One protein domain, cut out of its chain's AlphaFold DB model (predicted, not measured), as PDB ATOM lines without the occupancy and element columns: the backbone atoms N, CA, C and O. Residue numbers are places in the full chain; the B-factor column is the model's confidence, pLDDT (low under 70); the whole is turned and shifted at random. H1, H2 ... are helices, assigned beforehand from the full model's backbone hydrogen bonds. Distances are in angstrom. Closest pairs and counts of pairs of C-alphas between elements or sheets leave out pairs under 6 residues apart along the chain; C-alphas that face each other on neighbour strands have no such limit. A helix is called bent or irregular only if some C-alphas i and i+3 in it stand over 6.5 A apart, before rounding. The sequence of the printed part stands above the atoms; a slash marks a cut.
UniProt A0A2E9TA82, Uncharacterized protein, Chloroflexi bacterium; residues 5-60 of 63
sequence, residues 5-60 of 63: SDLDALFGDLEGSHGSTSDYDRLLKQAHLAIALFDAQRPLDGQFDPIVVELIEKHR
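What this domain is: This is residues 5 to 60 of the 63 residues of an uncharacterized protein of Chloroflexi bacterium (UniProt A0A2E9TA82). A splayed helical hairpin, H1 and H2, makes a narrow V whose arms come together near their link, and a third, shorter helix, H3, packs on both of them and crosses H2 steeply. H3 meets H2 near Ala 31, well along that helix, and its last residue, His 59, comes close to Asp 6 near the open end of H1, while the centres of the three helices make a triangle. The printed part has 56 residues with three named helices, in the order H1, H2, H3 along the chain, and no named strand; the class is all helix. The whole is compact, with a radius of gyration of the C-alphas of 10.5 A, and the C-alphas span 31 by 25 by 14 A along their three main axes.

Where its parts are: H1 is residues 5 to 18, Ser 5 to His 18, and starts with the first printed residue, whose C-alpha is at (281.157, 179.293, 196.772). It measures 19.8 A from first to last C-alpha and ends with C-alpha 18 at (272.822, 187.354, 180.727). Five residues, 19 to 23, lie between it and the next helix. H2 is residues 24 to 39, Tyr 24 to Asp 39, the longest helix by residues with 16; it measures 22.4 A from first to last C-alpha. Its first C-alpha is at (271.952, 192.244, 183.298) and its last at (269.566, 184.523, 204.215). Ten residues, 40 to 49, follow before the last helix. H3 is residues 50 to 59, Pro 50 to His 59, and measures 14.3 A, ending with C-alpha 59 at (272.137, 177.656, 193.779). Arg 60, the last printed residue, comes after it. No helix is bent or irregular.

How they stand to each other: H1 and H2 form a helical hairpin, two helices that follow each other in the chain and run opposite ways. Their lines stand at a shallow tilt of 26 degrees. They touch, and their closest C-alphas, those of His 18 and Tyr 24, are 5.6 A apart. H2 touches H1 with residues 24 to 28 alone. The centres of H1 and H2 are 11.7 A apart. H1 and H3 touch, with 7 pairs of C-alphas within 8 A. Their closest C-alphas, those of Asp 6 and His 59, are 6.0 A apart. These two helices run opposite ways at a shallow tilt of 34 degrees, only just short of steep. H2 and H3 touch with 10 pairs of C-alphas within 8 A, and their centres are 9.9 A apart. Their closest C-alphas, those of Ala 31 and Val 52, are 5.6 A apart. H2 and H3 run the same way at a steep tilt of 51 degrees. Of the three pairs of helices, two are at a shallow tilt, and the helix packing is mostly aligned, but only just. In H1, H2 and H3 every backbone O i to N i+4 pair is within hydrogen-bond range.

The domain as a whole: The two C-alphas farthest apart are those of Ser 20 and Gln 41, at 31.5 A. The first and last printed C-alphas, those of Ser 5 and Arg 60, are 10.9 A apart. The printed part runs from residue 5 to residue 60 of a full chain of 63 residues, and it has no cut. The link from H1 to H2 is tight, the link from H2 to H3 is short, and neither is long. The mean pLDDT of the printed part is 94.8, and no printed residue is under 70.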
ATOM      1  N   SER A   5     281.169 180.199 197.926       94.81
ATOM      2  CA  SER A   5     281.157 179.293 196.772       94.81
ATOM      3  C   SER A   5     279.817 179.256 196.036       94.81
ATOM      4  O   SER A   5     279.794 179.099 194.817       94.81
ATOM      5  N   ASP A   6     278.708 179.406 196.763       94.75
ATOM      6  CA  ASP A   6     277.369 179.438 196.174       94.75
ATOM      7  C   ASP A   6     277.164 180.752 195.414       94.75
ATOM      8  O   ASP A   6     276.599 180.762 194.321       94.75
ATOM      9  N   LEU A   7     277.682 181.856 195.969       96.12
ATOM     10  CA  LEU A   7     277.660 183.178 195.342       96.12
ATOM     11  C   LEU A   7     278.494 183.210 194.061       96.12
ATOM     12  O   LEU A   7     278.000 183.672 193.034       96.12
ATOM     13  N   ASP A   8     279.722 182.692 194.099       97.19
ATOM     14  CA  ASP A   8     280.601 182.641 192.927       97.19
ATOM     15  C   ASP A   8     279.954 181.838 191.789       97.19
ATOM     16  O   ASP A   8     279.957 182.270 190.635       97.19
ATOM     17  N   ALA A   9     279.335 180.698 192.114       96.75
ATOM     18  CA  ALA A   9     278.612 179.886 191.140       96.75
ATOM     19  C   ALA A   9     277.377 180.614 190.580       96.75
ATOM     20  O   ALA A   9     277.172 180.627 189.366       96.75
ATOM     21  N   LEU A  10     276.575 181.244 191.444       97.44
ATOM     22  CA  LEU A  10     275.364 181.964 191.045       97.44
ATOM     23  C   LEU A  10     275.684 183.144 190.125       97.44
ATOM     24  O   LEU A  10     275.054 183.303 189.077       97.44
ATOM     25  N   PHE A  11     276.653 183.984 190.499       97.38
ATOM     26  CA  PHE A  11     277.013 185.154 189.699       97.38
ATOM     27  C   PHE A  11     277.749 184.770 188.418       97.38
ATOM     28  O   PHE A  11     277.525 185.416 187.395       97.38
ATOM     29  N   GLY A  12     278.537 183.690 188.437       97.44
ATOM     30  CA  GLY A  12     279.125 183.115 187.230       97.44
ATOM     31  C   GLY A  12     278.064 182.672 186.218       97.44
ATOM     32  O   GLY A  12     278.156 183.009 185.037       97.44
ATOM     33  N   ASP A  13     277.010 181.990 186.675       97.06
ATOM     34  CA  ASP A  13     275.911 181.551 185.809       97.06
ATOM     35  C   ASP A  13     275.066 182.725 185.288       97.06
ATOM     36  O   ASP A  13     274.670 182.738 184.115       97.06
ATOM     37  N   LEU A  14     274.820 183.735 186.129       97.00
ATOM     38  CA  LEU A  14     274.101 184.947 185.739       97.00
ATOM     39  C   LEU A  14     274.881 185.759 184.693       97.00
ATOM     40  O   LEU A  14     274.305 186.178 183.687       97.00
ATOM     41  N   GLU A  15     276.180 185.977 184.903       96.81
ATOM     42  CA  GLU A  15     277.047 186.681 183.952       96.81
ATOM     43  C   GLU A  15     277.194 185.899 182.642       96.81
ATOM     44  O   GLU A  15     277.025 186.472 181.565       96.81
ATOM     45  N   GLY A  16     277.413 184.585 182.712       96.44
ATOM     46  CA  GLY A  16     277.543 183.735 181.529       96.44
ATOM     47  C   GLY A  16     276.281 183.698 180.662       96.44
ATOM     48  O   GLY A  16     276.378 183.664 179.435       96.44
ATOM     49  N   SER A  17     275.098 183.745 181.283       94.38
ATOM     50  CA  SER A  17     273.813 183.646 180.576       94.38
ATOM     51  C   SER A  17     273.265 185.003 180.128       94.38
ATOM     52  O   SER A  17     272.646 185.101 179.066       94.38
ATOM     53  N   HIS A  18     273.482 186.060 180.918       93.44
ATOM     54  CA  HIS A  18     272.822 187.354 180.727       93.44
ATOM     55  C   HIS A  18     273.769 188.561 180.692       93.44
ATOM     56  O   HIS A  18     273.289 189.657 180.417       93.44
ATOM     57  N   GLY A  19     275.082 188.402 180.887       90.62
ATOM     58  CA  GLY A  19     276.055 189.501 181.031       90.62
ATOM     59  C   GLY A  19     276.134 190.484 179.859       90.62
ATOM     60  O   GLY A  19     276.485 191.643 180.043       90.62
ATOM     61  N   SER A  20     275.764 190.056 178.649       93.81
ATOM     62  CA  SER A  20     275.721 190.925 177.458       93.81
ATOM     63  C   SER A  20     274.343 191.547 177.188       93.81
ATOM     64  O   SER A  20     274.160 192.226 176.177       93.81
ATOM     65  N   THR A  21     273.351 191.290 178.042       93.81
ATOM     66  CA  THR A  21     271.979 191.781 177.857       93.81
ATOM     67  C   THR A  21     271.769 193.116 178.559       93.81
ATOM     68  O   THR A  21     272.372 193.399 179.591       93.81
ATOM     69  N   SER A  22     270.848 193.932 178.042       92.56
ATOM     70  CA  SER A  22     270.442 195.184 178.697       92.56
ATOM     71  C   SER A  22     269.787 194.970 180.065       92.56
ATOM     72  O   SER A  22     269.694 195.908 180.852       92.56
ATOM     73  N   ASP A  23     269.320 193.752 180.344       93.50
ATOM     74  CA  ASP A  23     268.669 193.395 181.601       93.50
ATOM     75  C   ASP A  23     269.662 192.960 182.690       93.50
ATOM     76  O   ASP A  23     269.263 192.854 183.850       93.50
ATOM     77  N   TYR A  24     270.947 192.761 182.364       95.50
ATOM     78  CA  TYR A  24     271.952 192.244 183.298       95.50
ATOM     79  C   TYR A  24     272.018 193.037 184.607       95.50
ATOM     80  O   TYR A  24     271.881 192.462 185.683       95.50
ATOM     81  N   ASP A  25     272.116 194.367 184.531       96.31
ATOM     82  CA  ASP A  25     272.176 195.230 185.717       96.31
ATOM     83  C   ASP A  25     270.919 195.125 186.593       96.31
ATOM     84  O   ASP A  25     270.991 195.270 187.819       96.31
ATOM     85  N   ARG A  26     269.746 194.905 185.980       96.69
ATOM     86  CA  ARG A  26     268.483 194.708 186.706       96.69
ATOM     87  C   ARG A  26     268.496 193.358 187.419       96.69
ATOM     88  O   ARG A  26     268.190 193.309 188.609       96.69
ATOM     89  N   LEU A  27     268.871 192.299 186.703       97.25
ATOM     90  CA  LEU A  27     268.946 190.937 187.229       97.25
ATOM     91  C   LEU A  27     269.979 190.830 188.354       97.25
ATOM     92  O   LEU A  27     269.676 190.262 189.396       97.25
ATOM     93  N   LEU A  28     271.147 191.458 188.203       97.31
ATOM     94  CA  LEU A  28     272.206 191.479 189.212       97.31
ATOM     95  C   LEU A  28     271.723 192.107 190.527       97.31
ATOM     96  O   LEU A  28     271.885 191.528 191.601       97.31
ATOM     97  N   LYS A  29     271.064 193.271 190.455       97.00
ATOM     98  CA  LYS A  29     270.496 193.942 191.639       97.00
ATOM     99  C   LYS A  29     269.424 193.098 192.317       97.00
ATOM    100  O   LYS A  29     269.394 193.015 193.544       97.00
ATOM    101  N   GLN A  30     268.545 192.483 191.529       97.56
ATOM    102  CA  GLN A  30     267.511 191.608 192.068       97.56
ATOM    103  C   GLN A  30     268.099 190.335 192.686       97.56
ATOM    104  O   GLN A  30     267.639 189.942 193.751       97.56
ATOM    105  N   ALA A  31     269.142 189.744 192.098       97.31
ATOM    106  CA  ALA A  31     269.842 188.593 192.663       97.31
ATOM    107  C   ALA A  31     270.449 188.921 194.035       97.31
ATOM    108  O   ALA A  31     270.196 188.199 194.996       97.31
ATOM    109  N   HIS A  32     271.143 190.058 194.172       97.62
ATOM    110  CA  HIS A  32     271.652 190.512 195.473       97.62
ATOM    111  C   HIS A  32     270.544 190.662 196.524       97.62
ATOM    112  O   HIS A  32     270.708 190.222 197.663       97.62
ATOM    113  N   LEU A  33     269.409 191.268 196.157       96.94
ATOM    114  CA  LEU A  33     268.282 191.419 197.075       96.94
ATOM    115  C   LEU A  33     267.665 190.063 197.445       96.94
ATOM    116  O   LEU A  33     267.348 189.837 198.612       96.94
ATOM    117  N   ALA A  34     267.509 189.162 196.475       96.44
ATOM    118  CA  ALA A  34     266.935 187.843 196.695       96.44
ATOM    119  C   ALA A  34     267.796 186.997 197.646       96.44
ATOM    120  O   ALA A  34     267.256 186.396 198.572       96.44
ATOM    121  N   ILE A  35     269.124 187.028 197.489       96.38
ATOM    122  CA  ILE A  35     270.078 186.380 198.405       96.38
ATOM    123  C   ILE A  35     269.901 186.917 199.829       96.38
ATOM    124  O   ILE A  35     269.715 186.145 200.766       96.38
ATOM    125  N   ALA A  36     269.876 188.244 199.994       96.00
ATOM    126  CA  ALA A  36     269.726 188.864 201.309       96.00
ATOM    127  C   ALA A  36     268.394 188.497 201.990       96.00
ATOM    128  O   ALA A  36     268.349 188.301 203.205       96.00
ATOM    129  N   LEU A  37     267.301 188.397 201.224       95.38
ATOM    130  CA  LEU A  37     266.012 187.940 201.747       95.38
ATOM    131  C   LEU A  37     266.045 186.458 202.127       95.38
ATOM    132  O   LEU A  37     265.562 186.118 203.206       95.38
ATOM    133  N   PHE A  38     266.637 185.602 201.291       94.44
ATOM    134  CA  PHE A  38     266.789 184.176 201.573       94.44
ATOM    135  C   PHE A  38     267.584 183.941 202.864       94.44
ATOM    136  O   PHE A  38     267.128 183.217 203.750       94.44
ATOM    137  N   ASP A  39     268.723 184.615 203.019       94.06
ATOM    138  CA  ASP A  39     269.566 184.523 204.215       94.06
ATOM    139  C   ASP A  39     268.849 185.033 205.472       94.06
ATOM    140  O   ASP A  39     269.015 184.479 206.559       94.06
ATOM    141  N   ALA A  40     267.983 186.037 205.315       94.81
ATOM    142  CA  ALA A  40     267.107 186.541 206.367       94.81
ATOM    143  C   ALA A  40     265.845 185.684 206.598       94.81
ATOM    144  O   ALA A  40     264.972 186.098 207.365       94.81
ATOM    145  N   GLN A  41     265.712 184.525 205.938       92.00
ATOM    146  CA  GLN A  41     264.534 183.645 205.986       92.00
ATOM    147  C   GLN A  41     263.222 184.359 205.619       92.00
ATOM    148  O   GLN A  41     262.145 184.055 206.139       92.00
ATOM    149  N   ARG A  42     263.303 185.341 204.719       92.94
ATOM    150  CA  ARG A  42     262.152 186.063 204.182       92.94
ATOM    151  C   ARG A  42     261.737 185.458 202.840       92.94
ATOM    152  O   ARG A  42     262.598 185.048 202.065       92.94
ATOM    153  N   PRO A  43     260.428 185.413 202.542       88.69
ATOM    154  CA  PRO A  43     259.959 184.883 201.273       88.69
ATOM    155  C   PRO A  43     260.393 185.780 200.109       88.69
ATOM    156  O   PRO A  43     260.367 187.008 200.224       88.69
ATOM    157  N   LEU A  44     260.725 185.152 198.980       90.56
ATOM    158  CA  LEU A  44     260.772 185.818 197.683       90.56
ATOM    159  C   LEU A  44     259.335 185.940 197.170       90.56
ATOM    160  O   LEU A  44     258.626 184.946 197.022       90.56
ATOM    161  N   ASP A  45     258.877 187.164 196.968       87.94
ATOM    162  CA  ASP A  45     257.540 187.497 196.493       87.94
ATOM    163  C   ASP A  45     257.514 187.729 194.972       87.94
ATOM    164  O   ASP A  45     258.529 187.675 194.282       87.94
ATOM    165  N   GLY A  46     256.328 187.994 194.417       85.44
ATOM    166  CA  GLY A  46     256.118 188.111 192.966       85.44
ATOM    167  C   GLY A  46     256.761 189.328 192.286       85.44
ATOM    168  O   GLY A  46     256.449 189.595 191.130       85.44
ATOM    169  N   GLN A  47     257.608 190.093 192.982       90.00
ATOM    170  CA  GLN A  47     258.323 191.248 192.422       90.00
ATOM    171  C   GLN A  47     259.664 190.874 191.765       90.00
ATOM    172  O   GLN A  47     260.248 191.699 191.059       90.00
ATOM    173  N   PHE A  48     260.169 189.662 192.018       95.31
ATOM    174  CA  PHE A  48     261.412 189.174 191.426       95.31
ATOM    175  C   PHE A  48     261.184 188.672 190.003       95.31
ATOM    176  O   PHE A  48     260.181 188.023 189.706       95.31
ATOM    177  N   ASP A  49     262.135 188.973 189.125       95.31
ATOM    178  CA  ASP A  49     262.184 188.416 187.780       95.31
ATOM    179  C   ASP A  49     262.285 186.879 187.877       95.31
ATOM    180  O   ASP A  49     263.070 186.378 188.695       95.31
ATOM    181  N   PRO A  50     261.514 186.112 187.082       95.31
ATOM    182  CA  PRO A  50     261.564 184.651 187.101       95.31
ATOM    183  C   PRO A  50     262.979 184.083 186.958       95.31
ATOM    184  O   PRO A  50     263.300 183.100 187.619       95.31
ATOM    185  N   ILE A  51     263.848 184.745 186.183       95.19
ATOM    186  CA  ILE A  51     265.253 184.343 186.012       95.19
ATOM    187  C   ILE A  51     265.990 184.351 187.357       95.19
ATOM    188  O   ILE A  51     266.758 183.442 187.664       95.19
ATOM    189  N   VAL A  52     265.746 185.369 188.185       96.44
ATOM    190  CA  VAL A  52     266.365 185.486 189.510       96.44
ATOM    191  C   VAL A  52     265.836 184.406 190.442       96.44
ATOM    192  O   VAL A  52     266.618 183.791 191.158       96.44
ATOM    193  N   VAL A  53     264.528 184.139 190.422       95.62
ATOM    194  CA  VAL A  53     263.930 183.080 191.250       95.62
ATOM    195  C   VAL A  53     264.517 181.712 190.889       95.62
ATOM    196  O   VAL A  53     264.916 180.966 191.781       95.62
ATOM    197  N   GLU A  54     264.637 181.408 189.596       95.25
ATOM    198  CA  GLU A  54     265.253 180.170 189.112       95.25
ATOM    199  C   GLU A  54     266.733 180.060 189.508       95.25
ATOM    200  O   GLU A  54     267.165 178.997 189.956       95.25
ATOM    201  N   LEU A  55     267.503 181.152 189.409       95.75
ATOM    202  CA  LEU A  55     268.903 181.191 189.852       95.75
ATOM    203  C   LEU A  55     269.036 180.904 191.350       95.75
ATOM    204  O   LEU A  55     269.868 180.092 191.751       95.75
ATOM    205  N   ILE A  56     268.206 181.526 192.184       94.94
ATOM    206  CA  ILE A  56     268.251 181.301 193.632       94.94
ATOM    207  C   ILE A  56     267.896 179.853 193.959       94.94
ATOM    208  O   ILE A  56     268.625 179.207 194.703       94.94
ATOM    209  N   GLU A  57     266.831 179.307 193.375       94.00
ATOM    210  CA  GLU A  57     266.434 177.914 193.608       94.00
ATOM    211  C   GLU A  57     267.493 176.909 193.135       94.00
ATOM    212  O   GLU A  57     267.682 175.874 193.776       94.00
ATOM    213  N   LYS A  58     268.213 177.217 192.051       95.12
ATOM    214  CA  LYS A  58     269.297 176.381 191.523       95.12
ATOM    215  C   LYS A  58     270.524 176.353 192.436       95.12
ATOM    216  O   LYS A  58     271.129 175.295 192.590       95.12
ATOM    217  N   HIS A  59     270.901 177.499 193.002       95.62
ATOM    218  CA  HIS A  59     272.137 177.656 193.779       95.62
ATOM    219  C   HIS A  59     271.921 177.686 195.293       95.62
ATOM    220  O   HIS A  59     272.889 177.832 196.035       95.62
ATOM    221  N   ARG A  60     270.678 177.567 195.774       91.56
ATOM    222  CA  ARG A  60     270.416 177.594 197.212       91.56
ATOM    223  C   ARG A  60     271.197 176.476 197.925       91.56
ATOM    224  O   ARG A  60     271.202 175.336 197.447       91.56
TER     225      ARG A  60